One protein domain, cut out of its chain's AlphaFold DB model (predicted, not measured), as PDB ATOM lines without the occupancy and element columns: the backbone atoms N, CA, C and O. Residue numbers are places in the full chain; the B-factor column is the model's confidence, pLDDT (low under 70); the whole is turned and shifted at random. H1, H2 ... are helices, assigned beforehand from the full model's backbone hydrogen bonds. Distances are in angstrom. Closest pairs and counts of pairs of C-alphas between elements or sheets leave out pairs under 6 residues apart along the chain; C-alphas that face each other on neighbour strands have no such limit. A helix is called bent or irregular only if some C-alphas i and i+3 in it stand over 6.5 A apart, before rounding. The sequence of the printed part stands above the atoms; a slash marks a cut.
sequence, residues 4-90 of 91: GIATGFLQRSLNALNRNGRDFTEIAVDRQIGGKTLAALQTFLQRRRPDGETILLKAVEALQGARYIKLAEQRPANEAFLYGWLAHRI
ATOM      1  N   GLY A   4      96.549  88.369  54.303       95.88
ATOM      2  CA  GLY A   4      97.933  88.142  54.733       95.88
ATOM      3  C   GLY A   4      98.419  89.108  55.825       95.88
ATOM      4  O   GLY A   4      99.235  88.738  56.663       95.88
ATOM      5  N   ILE A   5      97.908  90.345  55.881       96.88
ATOM      6  CA  ILE A   5      98.261  91.268  56.972       96.88
ATOM      7  C   ILE A   5      97.700  90.761  58.306       96.88
ATOM      8  O   ILE A   5      98.427  90.756  59.297       96.88
ATOM      9  N   ALA A   6      96.450  90.291  58.313       96.50
ATOM     10  CA  ALA A   6      95.821  89.722  59.502       96.50
ATOM     11  C   ALA A   6      96.541  88.443  59.956       96.50
ATOM     12  O   ALA A   6      96.856  88.300  61.136       96.50
ATOM     13  N   THR A   7      96.906  87.562  59.018       98.06
ATOM     14  CA  THR A   7      97.724  86.378  59.317       98.06
ATOM     15  C   THR A   7      99.070  86.753  59.934       98.06
ATOM     16  O   THR A   7      99.475  86.162  60.933       98.06
ATOM     17  N   GLY A   8      99.740  87.774  59.395       98.44
ATOM     18  CA  GLY A   8     100.995  88.267  59.958       98.44
ATOM     19  C   GLY A   8     100.848  88.808  61.383       98.44
ATOM     20  O   GLY A   8     101.763  88.647  62.186       98.44
ATOM     21  N   PHE A   9      99.712  89.422  61.729       98.56
ATOM     22  CA  PHE A   9      99.440  89.835  63.108       98.56
ATOM     23  C   PHE A   9      99.308  88.638  64.039       98.56
ATOM     24  O   PHE A   9      99.973  88.613  65.067       98.56
ATOM     25  N   LEU A  10      98.538  87.622  63.647       98.56
ATOM     26  CA  LEU A  10      98.405  86.396  64.431       98.56
ATOM     27  C   LEU A  10      99.765  85.729  64.678       98.56
ATOM     28  O   LEU A  10     100.092  85.416  65.818       98.56
ATOM     29  N   GLN A  11     100.575  85.550  63.631       98.81
ATOM     30  CA  GLN A  11     101.897  84.919  63.742       98.81
ATOM     31  C   GLN A  11     102.830  85.706  64.676       98.81
ATOM     32  O   GLN A  11     103.466  85.120  65.549       98.81
ATOM     33  N   ARG A  12     102.859  87.042  64.555       98.75
ATOM     34  CA  ARG A  12     103.643  87.909  65.451       98.75
ATOM     35  C   ARG A  12     103.165  87.831  66.896       98.75
ATOM     36  O   ARG A  12     104.001  87.757  67.790       98.75
ATOM     37  N   SER A  13     101.853  87.848  67.121       98.75
ATOM     38  CA  SER A  13     101.276  87.743  68.462       98.75
ATOM     39  C   SER A  13     101.588  86.392  69.103       98.75
ATOM     40  O   SER A  13     101.992  86.354  70.259       98.75
ATOM     41  N   LEU A  14     101.472  85.289  68.354       98.75
ATOM     42  CA  LEU A  14     101.825  83.952  68.842       98.75
ATOM     43  C   LEU A  14     103.294  83.883  69.270       98.75
ATOM     44  O   LEU A  14     103.573  83.466  70.390       98.75
ATOM     45  N   ASN A  15     104.214  84.341  68.419       98.75
ATOM     46  CA  ASN A  15     105.643  84.376  68.735       98.75
ATOM     47  C   ASN A  15     105.937  85.237  69.969       98.75
ATOM     48  O   ASN A  15     106.525  84.761  70.934       98.75
ATOM     49  N   ALA A  16     105.436  86.475  70.005       98.50
ATOM     50  CA  ALA A  16     105.651  87.380  71.136       98.50
ATOM     51  C   ALA A  16     105.129  86.814  72.471       98.50
ATOM     52  O   ALA A  16     105.633  87.159  73.540       98.50
ATOM     53  N   LEU A  17     104.125  85.934  72.420       98.38
ATOM     54  CA  LEU A  17     103.486  85.346  73.591       98.38
ATOM     55  C   LEU A  17     103.916  83.891  73.864       98.38
ATOM     56  O   LEU A  17     103.353  83.262  74.761       98.38
ATOM     57  N   ASN A  18     104.930  83.345  73.188       98.31
ATOM     58  CA  ASN A  18     105.348  81.937  73.336       98.31
ATOM     59  C   ASN A  18     106.284  81.649  74.535       98.31
ATOM     60  O   ASN A  18     106.858  80.561  74.639       98.31
ATOM     61  N   ARG A  19     106.459  82.622  75.443       97.44
ATOM     62  CA  ARG A  19     107.328  82.537  76.637       97.44
ATOM     63  C   ARG A  19     108.797  82.244  76.307       97.44
ATOM     64  O   ARG A  19     109.417  81.440  77.006       97.44
ATOM     65  N   ASN A  20     109.357  82.927  75.308       96.75
ATOM     66  CA  ASN A  20     110.724  82.717  74.807       96.75
ATOM     67  C   ASN A  20     110.911  81.299  74.247       96.75
ATOM     68  O   ASN A  20     111.842  80.589  74.614       96.75
ATOM     69  N   GLY A  21     109.965  80.855  73.422       96.88
ATOM     70  CA  GLY A  21     109.996  79.541  72.780       96.88
ATOM     71  C   GLY A  21     109.613  78.355  73.674       96.88
ATOM     72  O   GLY A  21     109.676  77.215  73.218       96.88
ATOM     73  N   ARG A  22     109.216  78.584  74.936       97.69
ATOM     74  CA  ARG A  22     108.836  77.508  75.874       97.69
ATOM     75  C   ARG A  22     107.528  76.818  75.500       97.69
ATOM     76  O   ARG A  22     107.374  75.636  75.788       97.69
ATOM     77  N   ASP A  23     106.585  77.551  74.911       97.69
ATOM     78  CA  ASP A  23     105.301  76.982  74.484       97.69
ATOM     79  C   ASP A  23     105.430  76.250  73.149       97.69
ATOM     80  O   ASP A  23     104.901  75.154  72.982       97.69
ATOM     81  N   PHE A  24     106.148  76.859  72.214       98.19
ATOM     82  CA  PHE A  24     106.472  76.337  70.893       98.19
ATOM     83  C   PHE A  24     107.620  77.165  70.316       98.19
ATOM     84  O   PHE A  24     107.783  78.335  70.666       98.19
ATOM     85  N   THR A  25     108.396  76.578  69.407       97.69
ATOM     86  CA  THR A  25     109.441  77.295  68.665       97.69
ATOM     87  C   THR A  25     108.842  78.427  67.831       97.69
ATOM     88  O   THR A  25     107.743  78.285  67.297       97.69
ATOM     89  N   GLU A  26     109.585  79.526  67.682       97.94
ATOM     90  CA  GLU A  26     109.253  80.628  66.772       97.94
ATOM     91  C   GLU A  26     108.789  80.116  65.402       97.94
ATOM     92  O   GLU A  26     109.474  79.327  64.742       97.94
ATOM     93  N   ILE A  27     107.617  80.581  64.967       98.50
ATOM     94  CA  ILE A  27     107.107  80.315  63.621       98.50
ATOM     95  C   ILE A  27     107.473  81.465  62.678       98.50
ATOM     96  O   ILE A  27     107.653  82.606  63.101       98.50
ATOM     97  N   ALA A  28     107.572  81.180  61.381       98.31
ATOM     98  CA  ALA A  28     107.803  82.220  60.384       98.31
ATOM     99  C   ALA A  28     106.599  83.173  60.293       98.31
ATOM    100  O   ALA A  28     105.448  82.742  60.353       98.31
ATOM    101  N   VAL A  29     106.869  84.466  60.092       98.50
ATOM    102  CA  VAL A  29     105.840  85.483  59.806       98.50
ATOM    103  C   VAL A  29     105.666  85.617  58.288       98.50
ATOM    104  O   VAL A  29     105.885  86.675  57.697       98.50
ATOM    105  N   ASP A  30     105.335  84.504  57.639       98.12
ATOM    106  CA  ASP A  30     105.197  84.384  56.180       98.12
ATOM    107  C   ASP A  30     103.829  84.845  55.651       98.12
ATOM    108  O   ASP A  30     103.626  84.922  54.438       98.12
ATOM    109  N   ARG A  31     102.907  85.206  56.556       98.12
ATOM    110  CA  ARG A  31     101.540  85.643  56.246       98.12
ATOM    111  C   ARG A  31     100.675  84.558  55.600       98.12
ATOM    112  O   ARG A  31      99.667  84.883  54.974       98.12
ATOM    113  N   GLN A  32     101.028  83.291  55.796       97.69
ATOM    114  CA  GLN A  32     100.272  82.134  55.332       97.69
ATOM    115  C   GLN A  32      99.849  81.266  56.521       97.69
ATOM    116  O   GLN A  32     100.643  80.936  57.398       97.69
ATOM    117  N   ILE A  33      98.573  80.879  56.572       97.88
ATOM    118  CA  ILE A  33      98.101  79.939  57.592       97.88
ATOM    119  C   ILE A  33      98.480  78.525  57.147       97.88
ATOM    120  O   ILE A  33      97.779  77.904  56.354       97.88
ATOM    121  N   GLY A  34      99.610  78.035  57.654       97.50
ATOM    122  CA  GLY A  34     100.069  76.659  57.465       97.50
ATOM    123  C   GLY A  34      99.973  75.820  58.740       97.50
ATOM    124  O   GLY A  34      99.628  76.315  59.817       97.50
ATOM    125  N   GLY A  35     100.360  74.543  58.642       98.44
ATOM    126  CA  GLY A  35     100.319  73.602  59.769       98.44
ATOM    127  C   GLY A  35     101.077  74.085  61.012       98.44
ATOM    128  O   GLY A  35     100.600  73.900  62.127       98.44
ATOM    129  N   LYS A  36     102.204  74.793  60.837       98.19
ATOM    130  CA  LYS A  36     102.966  75.380  61.957       98.19
ATOM    131  C   LYS A  36     102.181  76.464  62.699       98.19
ATOM    132  O   LYS A  36     102.188  76.480  63.925       98.19
ATOM    133  N   THR A  37     101.483  77.346  61.980       98.69
ATOM    134  CA  THR A  37     100.655  78.389  62.603       98.69
ATOM    135  C   THR A  37      99.471  77.783  63.350       98.69
ATOM    136  O   THR A  37      99.198  78.188  64.476       98.69
ATOM    137  N   LEU A  38      98.814  76.774  62.768       98.69
ATOM    138  CA  LEU A  38      97.708  76.065  63.417       98.69
ATOM    139  C   LEU A  38      98.165  75.324  64.685       98.69
ATOM    140  O   LEU A  38      97.518  75.434  65.724       98.69
ATOM    141  N   ALA A  39      99.308  74.634  64.632       98.69
ATOM    142  CA  ALA A  39      99.879  73.935  65.784       98.69
ATOM    143  C   ALA A  39     100.293  74.898  66.913       98.69
ATOM    144  O   ALA A  39     100.037  74.625  68.088       98.69
ATOM    145  N   ALA A  40     100.894  76.042  66.565       98.69
ATOM    146  CA  ALA A  40     101.245  77.089  67.524       98.69
ATOM    147  C   ALA A  40      99.996  77.679  68.193       98.69
ATOM    148  O   ALA A  40      99.954  77.785  69.417       98.69
ATOM    149  N   LEU A  41      98.950  77.986  67.417       98.69
ATOM    150  CA  LEU A  41      97.675  78.475  67.945       98.69
ATOM    151  C   LEU A  41      97.030  77.463  68.899       98.69
ATOM    152  O   LEU A  41      96.645  77.821  70.010       98.69
ATOM    153  N   GLN A  42      96.948  76.193  68.500       98.56
ATOM    154  CA  GLN A  42      96.382  75.142  69.343       98.56
ATOM    155  C   GLN A  42      97.157  75.002  70.659       98.56
ATOM    156  O   GLN A  42      96.559  74.967  71.735       98.56
ATOM    157  N   THR A  43      98.490  74.970  70.580       98.62
ATOM    158  CA  THR A  43      99.358  74.857  71.757       98.62
ATOM    159  C   THR A  43      99.203  76.068  72.669       98.62
ATOM    160  O   THR A  43      99.051  75.917  73.881       98.62
ATOM    161  N   PHE A  44      99.165  77.270  72.097       98.69
ATOM    162  CA  PHE A  44      98.924  78.505  72.828       98.69
ATOM    163  C   PHE A  44      97.597  78.455  73.607       98.69
ATOM    164  O   PHE A  44      97.592  78.644  74.824       98.69
ATOM    165  N   LEU A  45      96.489  78.115  72.939       98.31
ATOM    166  CA  LEU A  45      95.153  78.038  73.547       98.31
ATOM    167  C   LEU A  45      95.034  76.942  74.616       98.31
ATOM    168  O   LEU A  45      94.194  77.030  75.509       98.31
ATOM    169  N   GLN A  46      95.855  75.895  74.552       98.00
ATOM    170  CA  GLN A  46      95.916  74.872  75.598       98.00
ATOM    171  C   GLN A  46      96.747  75.332  76.801       98.00
ATOM    172  O   GLN A  46      96.342  75.126  77.943       98.00
ATOM    173  N   ARG A  47      97.899  75.969  76.562       98.06
ATOM    174  CA  ARG A  47      98.860  76.357  77.608       98.06
ATOM    175  C   ARG A  47      98.483  77.632  78.354       98.06
ATOM    176  O   ARG A  47      98.951  77.820  79.474       98.06
ATOM    177  N   ARG A  48      97.694  78.516  77.739       97.25
ATOM    178  CA  ARG A  48      97.381  79.855  78.267       97.25
ATOM    179  C   ARG A  48      95.947  80.007  78.774       97.25
ATOM    180  O   ARG A  48      95.468  81.125  78.898       97.25
ATOM    181  N   ARG A  49      95.255  78.907  79.072       95.19
ATOM    182  CA  ARG A  49      93.910  78.959  79.667       95.19
ATOM    183  C   ARG A  49      93.916  79.627  81.054       95.19
ATOM    184  O   ARG A  49      94.927  79.526  81.750       95.19
ATOM    185  N   PRO A  50      92.790  80.232  81.474       95.62
ATOM    186  CA  PRO A  50      91.553  80.406  80.700       95.62
ATOM    187  C   PRO A  50      91.612  81.591  79.722       95.62
ATOM    188  O   PRO A  50      90.976  81.539  78.677       95.62
ATOM    189  N   ASP A  51      92.437  82.600  80.002       96.94
ATOM    190  CA  ASP A  51      92.349  83.911  79.339       96.94
ATOM    191  C   ASP A  51      93.127  84.022  78.022       96.94
ATOM    192  O   ASP A  51      93.134  85.076  77.387       96.94
ATOM    193  N   GLY A  52      93.818  82.959  77.610       97.06
ATOM    194  CA  GLY A  52      94.726  82.970  76.467       97.06
ATOM    195  C   GLY A  52      94.070  83.485  75.193       97.06
ATOM    196  O   GLY A  52      94.649  84.331  74.521       97.06
ATOM    197  N   GLU A  53      92.853  83.032  74.892       97.56
ATOM    198  CA  GLU A  53      92.099  83.499  73.726       97.56
ATOM    199  C   GLU A  53      91.884  85.019  73.761       97.56
ATOM    200  O   GLU A  53      92.280  85.717  72.826       97.56
ATOM    201  N   THR A  54      91.374  85.545  74.877       97.38
ATOM    202  CA  THR A  54      91.167  86.984  75.091       97.38
ATOM    203  C   THR A  54      92.472  87.775  74.979       97.38
ATOM    204  O   THR A  54      92.519  88.825  74.344       97.38
ATOM    205  N   ILE A  55      93.565  87.275  75.561       97.75
ATOM    206  CA  ILE A  55      94.877  87.938  75.506       97.75
ATOM    207  C   ILE A  55      95.433  87.942  74.074       97.75
ATOM    208  O   ILE A  55      96.008  88.940  73.635       97.75
ATOM    209  N   LEU A  56      95.256  86.851  73.326       98.12
ATOM    210  CA  LEU A  56      95.692  86.765  71.935       98.12
ATOM    211  C   LEU A  56      94.901  87.717  71.038       98.12
ATOM    212  O   LEU A  56      95.504  88.383  70.193       98.12
ATOM    213  N   LEU A  57      93.585  87.819  71.248       97.44
ATOM    214  CA  LEU A  57      92.733  88.788  70.559       97.44
ATOM    215  C   LEU A  57      93.229  90.215  70.804       97.44
ATOM    216  O   LEU A  57      93.525  90.916  69.838       97.44
ATOM    217  N   LYS A  58      93.469  90.594  72.064       97.44
ATOM    218  CA  LYS A  58      94.023  91.913  72.421       97.44
ATOM    219  C   LYS A  58      95.358  92.201  71.738       97.44
ATOM    220  O   LYS A  58      95.587  93.309  71.257       97.44
ATOM    221  N   ALA A  59      96.244  91.209  71.645       98.12
ATOM    222  CA  ALA A  59      97.519  91.373  70.948       98.12
ATOM    223  C   ALA A  59      97.331  91.616  69.438       98.12
ATOM    224  O   ALA A  59      98.003  92.469  68.854       98.12
ATOM    225  N   VAL A  60      96.410  90.893  68.791       97.81
ATOM    226  CA  VAL A  60      96.080  91.093  67.370       97.81
ATOM    227  C   VAL A  60      95.409  92.454  67.137       97.81
ATOM    228  O   VAL A  60      95.804  93.167  66.212       97.81
ATOM    229  N   GLU A  61      94.459  92.846  67.986       96.38
ATOM    230  CA  GLU A  61      93.788  94.153  67.944       96.38
ATOM    231  C   GLU A  61      94.784  95.303  68.122       96.38
ATOM    232  O   GLU A  61      94.749  96.268  67.358       96.38
ATOM    233  N   ALA A  62      95.744  95.183  69.044       97.19
ATOM    234  CA  ALA A  62      96.794  96.181  69.234       97.19
ATOM    235  C   ALA A  62      97.655  96.365  67.971       97.19
ATOM    236  O   ALA A  62      97.929  97.494  67.554       97.19
ATOM    237  N   LEU A  63      98.045  95.270  67.305       97.62
ATOM    238  CA  LEU A  63      98.776  95.337  66.032       97.62
ATOM    239  C   LEU A  63      97.931  95.950  64.908       97.62
ATOM    240  O   LEU A  63      98.460  96.682  64.062       97.62
ATOM    241  N   GLN A  64      96.627  95.675  64.900       96.12
ATOM    242  CA  GLN A  64      95.694  96.272  63.956       96.12
ATOM    243  C   GLN A  64      95.545  97.782  64.188       96.12
ATOM    244  O   GLN A  64      95.658  98.548  63.228       96.12
ATOM    245  N   GLY A  65      95.381  98.212  65.441       95.62
ATOM    246  CA  GLY A  65      95.297  99.618  65.836       95.62
ATOM    247  C   GLY A  65      96.560 100.393  65.475       95.62
ATOM    248  O   GLY A  65      96.479 101.407  64.785       95.62
ATOM    249  N   ALA A  66      97.737  99.860  65.816       96.38
ATOM    250  CA  ALA A  66      99.020 100.458  65.442       96.38
ATOM    251  C   ALA A  66      99.160 100.633  63.919       96.38
ATOM    252  O   ALA A  66      99.659 101.649  63.433       96.38
ATOM    253  N   ARG A  67      98.682  99.660  63.130       94.94
ATOM    254  CA  ARG A  67      98.679  99.785  61.669       94.94
ATOM    255  C   ARG A  67      97.696 100.846  61.181       94.94
ATOM    256  O   ARG A  67      98.034 101.555  60.236       94.94
ATOM    257  N   TYR A  68      96.495 100.934  61.748       94.31
ATOM    258  CA  TYR A  68      95.531 101.952  61.333       94.31
ATOM    259  C   TYR A  68      95.982 103.365  61.698       94.31
ATOM    260  O   TYR A  68      95.820 104.249  60.863       94.31
ATOM    261  N   ILE A  69      96.633 103.558  62.849       95.38
ATOM    262  CA  ILE A  69      97.297 104.822  63.199       95.38
ATOM    263  C   ILE A  69      98.297 105.204  62.103       95.38
ATOM    264  O   ILE A  69      98.161 106.262  61.498       95.38
ATOM    265  N   LYS A  70      99.204 104.290  61.729       94.81
ATOM    266  CA  LYS A  70     100.179 104.538  60.654       94.81
ATOM    267  C   LYS A  70      99.539 104.877  59.300       94.81
ATOM    268  O   LYS A  70     100.103 105.626  58.509       94.81
ATOM    269  N   LEU A  71      98.375 104.303  58.993       92.75
ATOM    270  CA  LEU A  71      97.634 104.620  57.767       92.75
ATOM    271  C   LEU A  71      96.920 105.977  57.842       92.75
ATOM    272  O   LEU A  71      96.727 106.604  56.800       92.75
ATOM    273  N   ALA A  72      96.516 106.418  59.034       94.25
ATOM    274  CA  ALA A  72      95.937 107.739  59.256       94.25
ATOM    275  C   ALA A  72      96.999 108.843  59.176       94.25
ATOM    276  O   ALA A  72      96.776 109.829  58.483       94.25
ATOM    277  N   GLU A  73      98.193 108.612  59.735       93.69
ATOM    278  CA  GLU A  73      99.349 109.525  59.631       93.69
ATOM    279  C   GLU A  73      99.716 109.869  58.177       93.69
ATOM    280  O   GLU A  73     100.222 110.950  57.891       93.69
ATOM    281  N   GLN A  74      99.464 108.952  57.238       93.75
ATOM    282  CA  GLN A  74      99.775 109.134  55.816       93.75
ATOM    283  C   GLN A  74      98.631 109.760  55.011       93.75
ATOM    284  O   GLN A  74      98.846 110.206  53.884       93.75
ATOM    285  N   ARG A  75      97.399 109.740  55.533       90.50
ATOM    286  CA  ARG A  75      96.209 110.195  54.809       90.50
ATOM    287  C   ARG A  75      95.108 110.621  55.794       90.50
ATOM    288  O   ARG A  75      94.388 109.744  56.280       90.50
ATOM    289  N   PRO A  76      94.872 111.938  55.968       85.25
ATOM    290  CA  PRO A  76      93.876 112.468  56.910       85.25
ATOM    291  C   PRO A  76      92.453 111.926  56.713       85.25
ATOM    292  O   PRO A  76      91.703 111.744  57.664       85.25
ATOM    293  N   ALA A  77      92.081 111.562  55.479       84.25
ATOM    294  CA  ALA A  77      90.778 110.955  55.182       84.25
ATOM    295  C   ALA A  77      90.494 109.642  55.951       84.25
ATOM    296  O   ALA A  77      89.351 109.192  55.988       84.25
ATOM    297  N   ASN A  78      91.511 109.016  56.552       86.25
ATOM    298  CA  ASN A  78      91.367 107.792  57.339       86.25
ATOM    299  C   ASN A  78      91.103 108.050  58.838       86.25
ATOM    300  O   ASN A  78      90.804 107.095  59.556       86.25
ATOM    301  N   GLU A  79      91.201 109.290  59.328       87.56
ATOM    302  CA  GLU A  79      91.097 109.616  60.761       87.56
ATOM    303  C   GLU A  79      89.712 109.299  61.341       87.56
ATOM    304  O   GLU A  79      89.608 108.644  62.379       87.56
ATOM    305  N   ALA A  80      88.642 109.673  60.632       87.94
ATOM    306  CA  ALA A  80      87.270 109.387  61.061       87.94
ATOM    307  C   ALA A  80      86.995 107.873  61.145       87.94
ATOM    308  O   ALA A  80      86.353 107.396  62.083       87.94
ATOM    309  N   PHE A  81      87.529 107.101  60.191       89.81
ATOM    310  CA  PHE A  81      87.447 105.642  60.223       89.81
ATOM    311  C   PHE A  81      88.239 105.056  61.397       89.81
ATOM    312  O   PHE A  81      87.732 104.175  62.090       89.81
ATOM    313  N   LEU A  82      89.463 105.542  61.641       92.56
ATOM    314  CA  LEU A  82      90.300 105.096  62.756       92.56
ATOM    315  C   LEU A  82      89.597 105.320  64.099       92.56
ATOM    316  O   LEU A  82      89.541 104.390  64.901       92.56
ATOM    317  N   TYR A  83      89.031 106.508  64.323       92.31
ATOM    318  CA  TYR A  83      88.315 106.822  65.560       92.31
ATOM    319  C   TYR A  83      87.167 105.835  65.812       92.31
ATOM    320  O   TYR A  83      87.112 105.199  66.863       92.31
ATOM    321  N   GLY A  84      86.289 105.646  64.821       93.12
ATOM    322  CA  GLY A  84      85.174 104.703  64.938       93.12
ATOM    323  C   GLY A  84      85.638 103.256  65.120       93.12
ATOM    324  O   GLY A  84      85.036 102.498  65.877       93.12
ATOM    325  N   TRP A  85      86.736 102.861  64.472       93.81
ATOM    326  CA  TRP A  85      87.299 101.526  64.649       93.81
ATOM    327  C   TRP A  85      87.784 101.306  66.088       93.81
ATOM    328  O   TRP A  85      87.399 100.314  66.703       93.81
ATOM    329  N   LEU A  86      88.555 102.244  66.649       92.00
ATOM    330  CA  LEU A  86      89.037 102.160  68.033       92.00
ATOM    331  C   LEU A  86      87.881 102.107  69.042       92.00
ATOM    332  O   LEU A  86      87.930 101.312  69.975       92.00
ATOM    333  N   ALA A  87      86.828 102.902  68.832       91.81
ATOM    334  CA  ALA A  87      85.686 102.985  69.742       91.81
ATOM    335  C   ALA A  87      84.818 101.711  69.792       91.81
ATOM    336  O   ALA A  87      84.096 101.505  70.765       91.81
ATOM    337  N   HIS A  88      84.850 100.874  68.750       90.44
ATOM    338  CA  HIS A  88      83.893  99.770  68.595       90.44
ATOM    339  C   HIS A  88      84.519  98.387  68.395       90.44
ATOM    340  O   HIS A  88      83.784  97.401  68.355       90.44
ATOM    341  N   ARG A  89      85.837  98.287  68.178       85.25
ATOM    342  CA  ARG A  89      86.495  97.032  67.765       85.25
ATOM    343  C   ARG A  89      87.647  96.583  68.655       85.25
ATOM    344  O   ARG A  89      88.218  95.544  68.355       85.25
ATOM    345  N   ILE A  90      87.985  97.343  69.691       83.94
ATOM    346  CA  ILE A  90      88.924  96.906  70.728       83.94
ATOM    347  C   ILE A  90      88.108  96.399  71.918       83.94
ATOM    348  O   ILE A  90      87.121  97.040  72.289       83.94
TER     349      ILE A  90
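This is residues 4 to 90 of the 91 residues of the protein "PG_binding_3 domain-containing protein" of Sphingomonadales bacterium EhC05 (UniProt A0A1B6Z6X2). Long helix H3 is a spine: H1 crosses it, H2 packs on H1, and H4 folds back along H3's later part. The 87 printed residues include four named helices, H1 to H4, no named strand: all helix. Only just loose, close to compact, radius of gyration of the C-alphas 14.5 A, it spans 42 by 28 by 19 A.

Find C-alpha 4 at (97.933, 88.142, 54.733), beginning H1, residues 4 to 16. H2 is residues 35 to 47; H3, 52 to 73, runs 31.8 A. H4, residues 76 to 89, is irregular, with C-alphas 77 and 80 7.0 A apart; it ends at C-alpha 89 at (86.495, 97.032, 67.765).

H3, the hub, touches H1 with residues 56 to 64 alone; closest C-alphas, Phe 9 and Val 60, 5.6 A; steep tilt, 53 degrees. H1 touches H2 with residues 11 to 14 alone; closest C-alphas, Gln 11 and Thr 37, 6.7 A. H3 and H4 form a hairpin, shallow tilt of 15 degrees; closest C-alphas, Ala 72 and Asn 78, 5.0 A. Every O i to N i+4 pair is within hydrogen-bond range in H1, H2 and H3; H4 has 8 of 10.

The farthest C-alphas, Arg 22 and Ala 77, are 43.3 A apart. The printed part has no cut; residues 17 to 34 are a long link; no printed residue is under pLDDT 70.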